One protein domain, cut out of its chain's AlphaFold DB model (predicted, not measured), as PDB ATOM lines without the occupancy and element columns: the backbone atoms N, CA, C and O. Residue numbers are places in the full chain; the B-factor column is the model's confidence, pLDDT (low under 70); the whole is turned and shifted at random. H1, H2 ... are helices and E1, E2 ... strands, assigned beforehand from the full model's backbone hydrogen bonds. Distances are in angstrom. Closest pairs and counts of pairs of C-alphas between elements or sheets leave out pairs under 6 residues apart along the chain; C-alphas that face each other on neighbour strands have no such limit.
ATOM      1  N   GLU A   7     -63.882  15.204 -24.235       96.25
ATOM      2  CA  GLU A   7     -62.684  15.631 -23.514       96.25
ATOM      3  C   GLU A   7     -61.434  15.484 -24.377       96.25
ATOM      4  O   GLU A   7     -61.389  14.702 -25.336       96.25
ATOM      5  N   VAL A   8     -60.413  16.247 -24.002       95.94
ATOM      6  CA  VAL A   8     -59.062  16.135 -24.539       95.94
ATOM      7  C   VAL A   8     -58.121  15.952 -23.359       95.94
ATOM      8  O   VAL A   8     -58.099  16.782 -22.453       95.94
ATOM      9  N   THR A   9     -57.340  14.880 -23.390       94.94
ATOM     10  CA  THR A   9     -56.278  14.608 -22.421       94.94
ATOM     11  C   THR A   9     -54.954  14.667 -23.153       94.94
ATOM     12  O   THR A   9     -54.820  14.085 -24.230       94.94
ATOM     13  N   TRP A  10     -53.968  15.345 -22.581       93.75
ATOM     14  CA  TRP A  10     -52.629  15.389 -23.146       93.75
ATOM     15  C   TRP A  10     -51.567  15.188 -22.077       93.75
ATOM     16  O   TRP A  10     -51.724  15.595 -20.926       93.75
ATOM     17  N   THR A  11     -50.470  14.564 -22.482       89.88
ATOM     18  CA  THR A  11     -49.229  14.486 -21.717       89.88
ATOM     19  C   THR A  11     -48.109  15.030 -22.579       89.88
ATOM     20  O   THR A  11     -48.084  14.774 -23.783       89.88
ATOM     21  N   SER A  12     -47.183  15.761 -21.964       82.19
ATOM     22  CA  SER A  12     -45.941  16.152 -22.616       82.19
ATOM     23  C   SER A  12     -44.757  15.711 -21.779       82.19
ATOM     24  O   SER A  12     -44.778  15.850 -20.554       82.19
ATOM     25  N   ALA A  13     -43.719  15.205 -22.436       72.44
ATOM     26  CA  ALA A  13     -42.437  14.933 -21.787       72.44
ATOM     27  C   ALA A  13     -41.523  16.170 -21.739       72.44
ATOM     28  O   ALA A  13     -40.333  16.056 -21.417       72.44
ATOM     29  N   ALA A  14     -42.079  17.353 -22.021       68.75
ATOM     30  CA  ALA A  14     -41.376  18.626 -22.046       68.75
ATOM     31  C   ALA A  14     -40.116  18.554 -22.931       68.75
ATOM     32  O   ALA A  14     -40.181  18.125 -24.082       68.75
ATOM     33  N   ASP A  15     -38.961  18.952 -22.392       66.00
ATOM     34  CA  ASP A  15     -37.689  19.026 -23.117       66.00
ATOM     35  C   ASP A  15     -36.899  17.701 -23.145       66.00
ATOM     36  O   ASP A  15     -35.762  17.682 -23.616       66.00
ATOM     37  N   SER A  16     -37.446  16.599 -22.615       68.88
ATOM     38  CA  SER A  16     -36.697  15.337 -22.483       68.88
ATOM     39  C   SER A  16     -36.801  14.428 -23.714       68.88
ATOM     40  O   SER A  16     -35.774  14.009 -24.247       68.88
ATOM     41  N   ASP A  17     -38.021  14.150 -24.181       76.75
ATOM     42  CA  ASP A  17     -38.296  13.311 -25.353       76.75
ATOM     43  C   ASP A  17     -39.671  13.647 -25.953       76.75
ATOM     44  O   ASP A  17     -40.700  13.148 -25.500       76.75
ATOM     45  N   SER A  18     -39.699  14.463 -27.009       74.19
ATOM     46  CA  SER A  18     -40.948  14.865 -27.674       74.19
ATOM     47  C   SER A  18     -41.723  13.697 -28.300       74.19
ATOM     48  O   SER A  18     -42.895  13.852 -28.634       74.19
ATOM     49  N   THR A  19     -41.123  12.507 -28.437       79.44
ATOM     50  CA  THR A  19     -41.833  11.311 -28.924       79.44
ATOM     51  C   THR A  19     -42.797  10.715 -27.894       79.44
ATOM     52  O   THR A  19     -43.650   9.908 -28.256       79.44
ATOM     53  N   GLN A  20     -42.695  11.136 -26.631       83.62
ATOM     54  CA  GLN A  20     -43.604  10.750 -25.548       83.62
ATOM     55  C   GLN A  20     -44.818  11.685 -25.425       83.62
ATOM     56  O   GLN A  20     -45.692  11.451 -24.582       83.62
ATOM     57  N   ASP A  21     -44.886  12.751 -26.229       89.06
ATOM     58  CA  ASP A  21     -46.071  13.598 -26.282       89.06
ATOM     59  C   ASP A  21     -47.260  12.770 -26.791       89.06
ATOM     60  O   ASP A  21     -47.195  12.090 -27.817       89.06
ATOM     61  N   ASN A  22     -48.371  12.822 -26.062       91.81
ATOM     62  CA  ASN A  22     -49.562  12.046 -26.377       91.81
ATOM     63  C   ASN A  22     -50.796  12.916 -26.194       91.81
ATOM     64  O   ASN A  22     -50.963  13.558 -25.159       91.81
ATOM     65  N   VAL A  23     -51.677  12.905 -27.189       95.25
ATOM     66  CA  VAL A  23     -52.966  13.594 -27.144       95.25
ATOM     67  C   VAL A  23     -54.057  12.580 -27.428       95.25
ATOM     68  O   VAL A  23     -54.056  11.916 -28.464       95.25
ATOM     69  N   VAL A  24     -55.014  12.483 -26.516       96.75
ATOM     70  CA  VAL A  24     -56.182  11.613 -26.616       96.75
ATOM     71  C   VAL A  24     -57.427  12.482 -26.642       96.75
ATOM     72  O   VAL A  24     -57.627  13.326 -25.775       96.75
ATOM     73  N   VAL A  25     -58.282  12.258 -27.635       96.81
ATOM     74  CA  VAL A  25     -59.593  12.901 -27.734       96.81
ATOM     75  C   VAL A  25     -60.656  11.838 -27.521       96.81
ATOM     76  O   VAL A  25     -60.652  10.817 -28.213       96.81
ATOM     77  N   ARG A  26     -61.588  12.081 -26.604       97.31
ATOM     78  CA  ARG A  26     -62.736  11.205 -26.361       97.31
ATOM     79  C   ARG A  26     -64.032  11.979 -26.600       97.31
ATOM     80  O   ARG A  26     -64.371  12.844 -25.794       97.31
ATOM     81  N   PRO A  27     -64.766  11.701 -27.691       96.25
ATOM     82  CA  PRO A  27     -66.100  12.254 -27.894       96.25
ATOM     83  C   PRO A  27     -67.046  11.832 -26.768       96.25
ATOM     84  O   PRO A  27     -66.913  10.751 -26.191       96.25
ATOM     85  N   ARG A  28     -68.047  12.654 -26.469       95.88
ATOM     86  CA  ARG A  28     -69.052  12.339 -25.453       95.88
ATOM     87  C   ARG A  28     -69.826  11.071 -25.833       95.88
ATOM     88  O   ARG A  28     -70.495  11.033 -26.860       95.88
ATOM     89  N   GLY A  29     -69.747  10.053 -24.976       94.81
ATOM     90  CA  GLY A  29     -70.356   8.737 -25.218       94.81
ATOM     91  C   GLY A  29     -69.643   7.895 -26.282       94.81
ATOM     92  O   GLY A  29     -70.173   6.859 -26.671       94.81
ATOM     93  N   GLY A  30     -68.479   8.340 -26.762       95.12
ATOM     94  CA  GLY A  30     -67.640   7.614 -27.707       95.12
ATOM     95  C   GLY A  30     -66.355   7.094 -27.068       95.12
ATOM     96  O   GLY A  30     -66.024   7.412 -25.923       95.12
ATOM     97  N   GLU A  31     -65.617   6.313 -27.850       97.38
ATOM     98  CA  GLU A  31     -64.331   5.754 -27.438       97.38
ATOM     99  C   GLU A  31     -63.186   6.775 -27.584       97.38
ATOM    100  O   GLU A  31     -63.202   7.606 -28.504       97.38
ATOM    101  N   PRO A  32     -62.178   6.732 -26.695       96.94
ATOM    102  CA  PRO A  32     -60.987   7.558 -26.815       96.94
ATOM    103  C   PRO A  32     -60.166   7.164 -28.046       96.94
ATOM    104  O   PRO A  32     -60.010   5.986 -28.368       96.94
ATOM    105  N   ARG A  33     -59.577   8.160 -28.710       96.75
ATOM    106  CA  ARG A  33     -58.615   7.952 -29.799       96.75
ATOM    107  C   ARG A  33     -57.377   8.817 -29.618       96.75
ATOM    108  O   ARG A  33     -57.488  10.010 -29.333       96.75
ATOM    109  N   THR A  34     -56.211   8.227 -29.849       96.06
ATOM    110  CA  THR A  34     -54.948   8.965 -29.922       96.06
ATOM    111  C   THR A  34     -54.887   9.773 -31.214       96.06
ATOM    112  O   THR A  34     -55.238   9.289 -32.293       96.06
ATOM    113  N   VAL A  35     -54.462  11.027 -31.103       95.00
ATOM    114  CA  VAL A  35     -54.247  11.934 -32.228       95.00
ATOM    115  C   VAL A  35     -52.795  11.830 -32.668       95.00
ATOM    116  O   VAL A  35     -51.884  11.928 -31.851       95.00
ATOM    117  N   ALA A  36     -52.578  11.649 -33.971       92.56
ATOM    118  CA  ALA A  36     -51.241  11.716 -34.540       92.56
ATOM    119  C   ALA A  36     -50.713  13.152 -34.436       92.56
ATOM    120  O   ALA A  36     -51.318  14.080 -34.977       92.56
ATOM    121  N   LEU A  37     -49.591  13.320 -33.743       89.94
ATOM    122  CA  LEU A  37     -48.916  14.603 -33.610       89.94
ATOM    123  C   LEU A  37     -47.904  14.781 -34.738       89.94
ATOM    124  O   LEU A  37     -47.257  13.827 -35.173       89.94
ATOM    125  N   THR A  38     -47.756  16.015 -35.216       87.19
ATOM    126  CA  THR A  38     -46.668  16.353 -36.133       87.19
ATOM    127  C   THR A  38     -45.342  16.247 -35.378       87.19
ATOM    128  O   THR A  38     -45.188  16.921 -34.359       87.19
ATOM    129  N   PRO A  39     -44.370  15.443 -35.853       83.12
ATOM    130  CA  PRO A  39     -43.082  15.334 -35.184       83.12
ATOM    131  C   PRO A  39     -42.378  16.690 -35.110       83.12
ATOM    132  O   PRO A  39     -42.193  17.356 -36.131       83.12
ATOM    133  N   MET A  40     -41.941  17.076 -33.911       80.06
ATOM    134  CA  MET A  40     -41.117  18.264 -33.692       80.06
ATOM    135  C   MET A  40     -39.673  17.841 -33.400       80.06
ATOM    136  O   MET A  40     -39.355  17.483 -32.265       80.06
ATOM    137  N   PRO A  41     -38.774  17.876 -34.403       80.06
ATOM    138  CA  PRO A  41     -37.410  17.366 -34.254       80.06
ATOM    139  C   PRO A  41     -36.524  18.242 -33.360       80.06
ATOM    140  O   PRO A  41     -35.441  17.817 -32.967       80.06
ATOM    141  N   ARG A  42     -36.932  19.488 -33.093       85.38
ATOM    142  CA  ARG A  42     -36.197  20.444 -32.261       85.38
ATOM    143  C   ARG A  42     -37.180  21.211 -31.388       85.38
ATOM    144  O   ARG A  42     -38.034  21.920 -31.914       85.38
ATOM    145  N   THR A  43     -37.022  21.082 -30.078       83.50
ATOM    146  CA  THR A  43     -37.817  21.755 -29.041       83.50
ATOM    147  C   THR A  43     -36.907  22.612 -28.154       83.50
ATOM    148  O   THR A  43     -35.699  22.721 -28.414       83.50
ATOM    149  N   GLY A  44     -37.487  23.294 -27.162       83.75
ATOM    150  CA  GLY A  44     -36.760  24.167 -26.241       83.75
ATOM    151  C   GLY A  44     -35.852  25.171 -26.963       83.75
ATOM    152  O   GLY A  44     -36.204  25.737 -28.002       83.75
ATOM    153  N   GLY A  45     -34.633  25.351 -26.447       88.06
ATOM    154  CA  GLY A  45     -33.648  26.267 -27.034       88.06
ATOM    155  C   GLY A  45     -33.271  25.944 -28.487       88.06
ATOM    156  O   GLY A  45     -33.075  26.860 -29.288       88.06
ATOM    157  N   PHE A  46     -33.224  24.662 -28.872       90.19
ATOM    158  CA  PHE A  46     -32.931  24.271 -30.256       90.19
ATOM    159  C   PHE A  46     -34.068  24.642 -31.214       90.19
ATOM    160  O   PHE A  46     -33.800  25.036 -32.353       90.19
ATOM    161  N   GLY A  47     -35.319  24.544 -30.758       89.62
ATOM    162  CA  GLY A  47     -36.490  25.030 -31.488       89.62
ATOM    163  C   GLY A  47     -36.403  26.538 -31.727       89.62
ATOM    164  O   GLY A  47     -36.462  26.985 -32.873       89.62
ATOM    165  N   THR A  48     -36.121  27.309 -30.674       90.88
ATOM    166  CA  THR A  48     -35.969  28.771 -30.751       90.88
ATOM    167  C   THR A  48     -34.870  29.196 -31.725       90.88
ATOM    168  O   THR A  48     -35.095  30.053 -32.578       90.88
ATOM    169  N   LEU A  49     -33.685  28.577 -31.658       93.38
ATOM    170  CA  LEU A  49     -32.583  28.883 -32.581       93.38
ATOM    171  C   LEU A  49     -32.919  28.520 -34.032       93.38
ATOM    172  O   LEU A  49     -32.490  29.208 -34.962       93.38
ATOM    173  N   THR A  50     -33.693  27.453 -34.231       93.19
ATOM    174  CA  THR A  50     -34.149  27.035 -35.561       93.19
ATOM    175  C   THR A  50     -35.085  28.070 -36.171       93.19
ATOM    176  O   THR A  50     -34.866  28.476 -37.313       93.19
ATOM    177  N   GLU A  51     -36.089  28.522 -35.419       93.44
ATOM    178  CA  GLU A  51     -37.030  29.547 -35.877       93.44
ATOM    179  C   GLU A  51     -36.329  30.889 -36.110       93.44
ATOM    180  O   GLU A  51     -36.534  31.520 -37.145       93.44
ATOM    181  N   PHE A  52     -35.414  31.285 -35.221       93.62
ATOM    182  CA  PHE A  52     -34.606  32.492 -35.396       93.62
ATOM    183  C   PHE A  52     -33.823  32.480 -36.719       93.62
ATOM    184  O   PHE A  52     -33.902  33.425 -37.508       93.62
ATOM    185  N   ALA A  53     -33.106  31.389 -37.005       95.62
ATOM    186  CA  ALA A  53     -32.362  31.251 -38.253       95.62
ATOM    187  C   ALA A  53     -33.287  31.225 -39.484       95.62
ATOM    188  O   ALA A  53     -32.946  31.796 -40.523       95.62
ATOM    189  N   ALA A  54     -34.450  30.575 -39.381       95.31
ATOM    190  CA  ALA A  54     -35.439  30.527 -40.455       95.31
ATOM    191  C   ALA A  54     -36.028  31.914 -40.754       95.31
ATOM    192  O   ALA A  54     -36.105  32.300 -41.921       95.31
ATOM    193  N   ALA A  55     -36.381  32.680 -39.720       97.25
ATOM    194  CA  ALA A  55     -36.925  34.028 -39.837       97.25
ATOM    195  C   ALA A  55     -35.937  34.990 -40.515       97.25
ATOM    196  O   ALA A  55     -36.320  35.693 -41.451       97.25
ATOM    197  N   ILE A  56     -34.652  34.945 -40.132       97.00
ATOM    198  CA  ILE A  56     -33.587  35.733 -40.780       97.00
ATOM    199  C   ILE A  56     -33.490  35.400 -42.268       97.00
ATOM    200  O   ILE A  56     -33.508  36.300 -43.104       97.00
ATOM    201  N   ARG A  57     -33.395  34.110 -42.611       98.19
ATOM    202  CA  ARG A  57     -33.228  33.675 -44.007       98.19
ATOM    203  C   ARG A  57     -34.417  34.051 -44.882       98.19
ATOM    204  O   ARG A  57     -34.230  34.358 -46.053       98.19
ATOM    205  N   ALA A  58     -35.621  34.011 -44.321       97.94
ATOM    206  CA  ALA A  58     -36.848  34.359 -45.023       97.94
ATOM    207  C   ALA A  58     -37.170  35.865 -44.984       97.94
ATOM    208  O   ALA A  58     -38.138  36.278 -45.615       97.94
ATOM    209  N   GLY A  59     -36.402  36.681 -44.253       97.50
ATOM    210  CA  GLY A  59     -36.671  38.114 -44.108       97.50
ATOM    211  C   GLY A  59     -38.033  38.413 -43.476       97.50
ATOM    212  O   GLY A  59     -38.670  39.400 -43.833       97.50
TER     213      GLY A  59
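What this domain is: This is residues 7 to 59 of the 104 residues of an uncharacterized protein of Chloroflexi bacterium (UniProt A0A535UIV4). A narrow sheet of three strands, E1, E2 and E3, makes one end of the model, and a helix, H1, sits at the other end, joined to the sheet by residues 36 to 43. Residues 52 to 59, of which 52 to 58 belong to H1, stand free and stick out. The printed part has 53 residues, with three named strands and then one named helix along the chain; the sheet runs E1, E2, E3, antiparallel, and the class is mixed, helices and strands. The whole is only just extended, close to loose, with a radius of gyration of the C-alphas of 15.4 A, and its outline is flat, spanning 48 by 25 by 13 A.

Where its parts are: E1 is residues 7 to 11, 13.6 A long, and C-alpha 7 is at (-62.684, 15.631, -23.514). E2, residues 22 to 27, is 16.6 A long. E3 is residues 33 to 35, 6.4 A long. H1, residues 44 to 58, is 21.4 A long, from C-alpha 44 at (-36.760, 24.167, -26.241) to C-alpha 58 at (-36.848, 34.359, -45.023).

How they stand to each other: The strands form a meander, each the antiparallel neighbour of the one before. E1 and E2 are a hairpin, with 171 degrees between their directions; N 9 and O 24 are 2.9 A apart, within hydrogen-bond range. E2 and E3 are a hairpin with a tight link, at 133 degrees; N 35 and O 23 are 2.8 A apart, within hydrogen-bond range. H1 is not on the sheet, and it is apart from E1 and E2. In H1 every O i to N i+4 pair is within hydrogen-bond range.

The domain as a whole: The two C-alphas farthest apart, of Gly 29 and Gly 59, are 48.5 A apart. The printed part has no cut and no long link. Mean pLDDT of the printed part is 89.6; residues 14 to 16 are under 70.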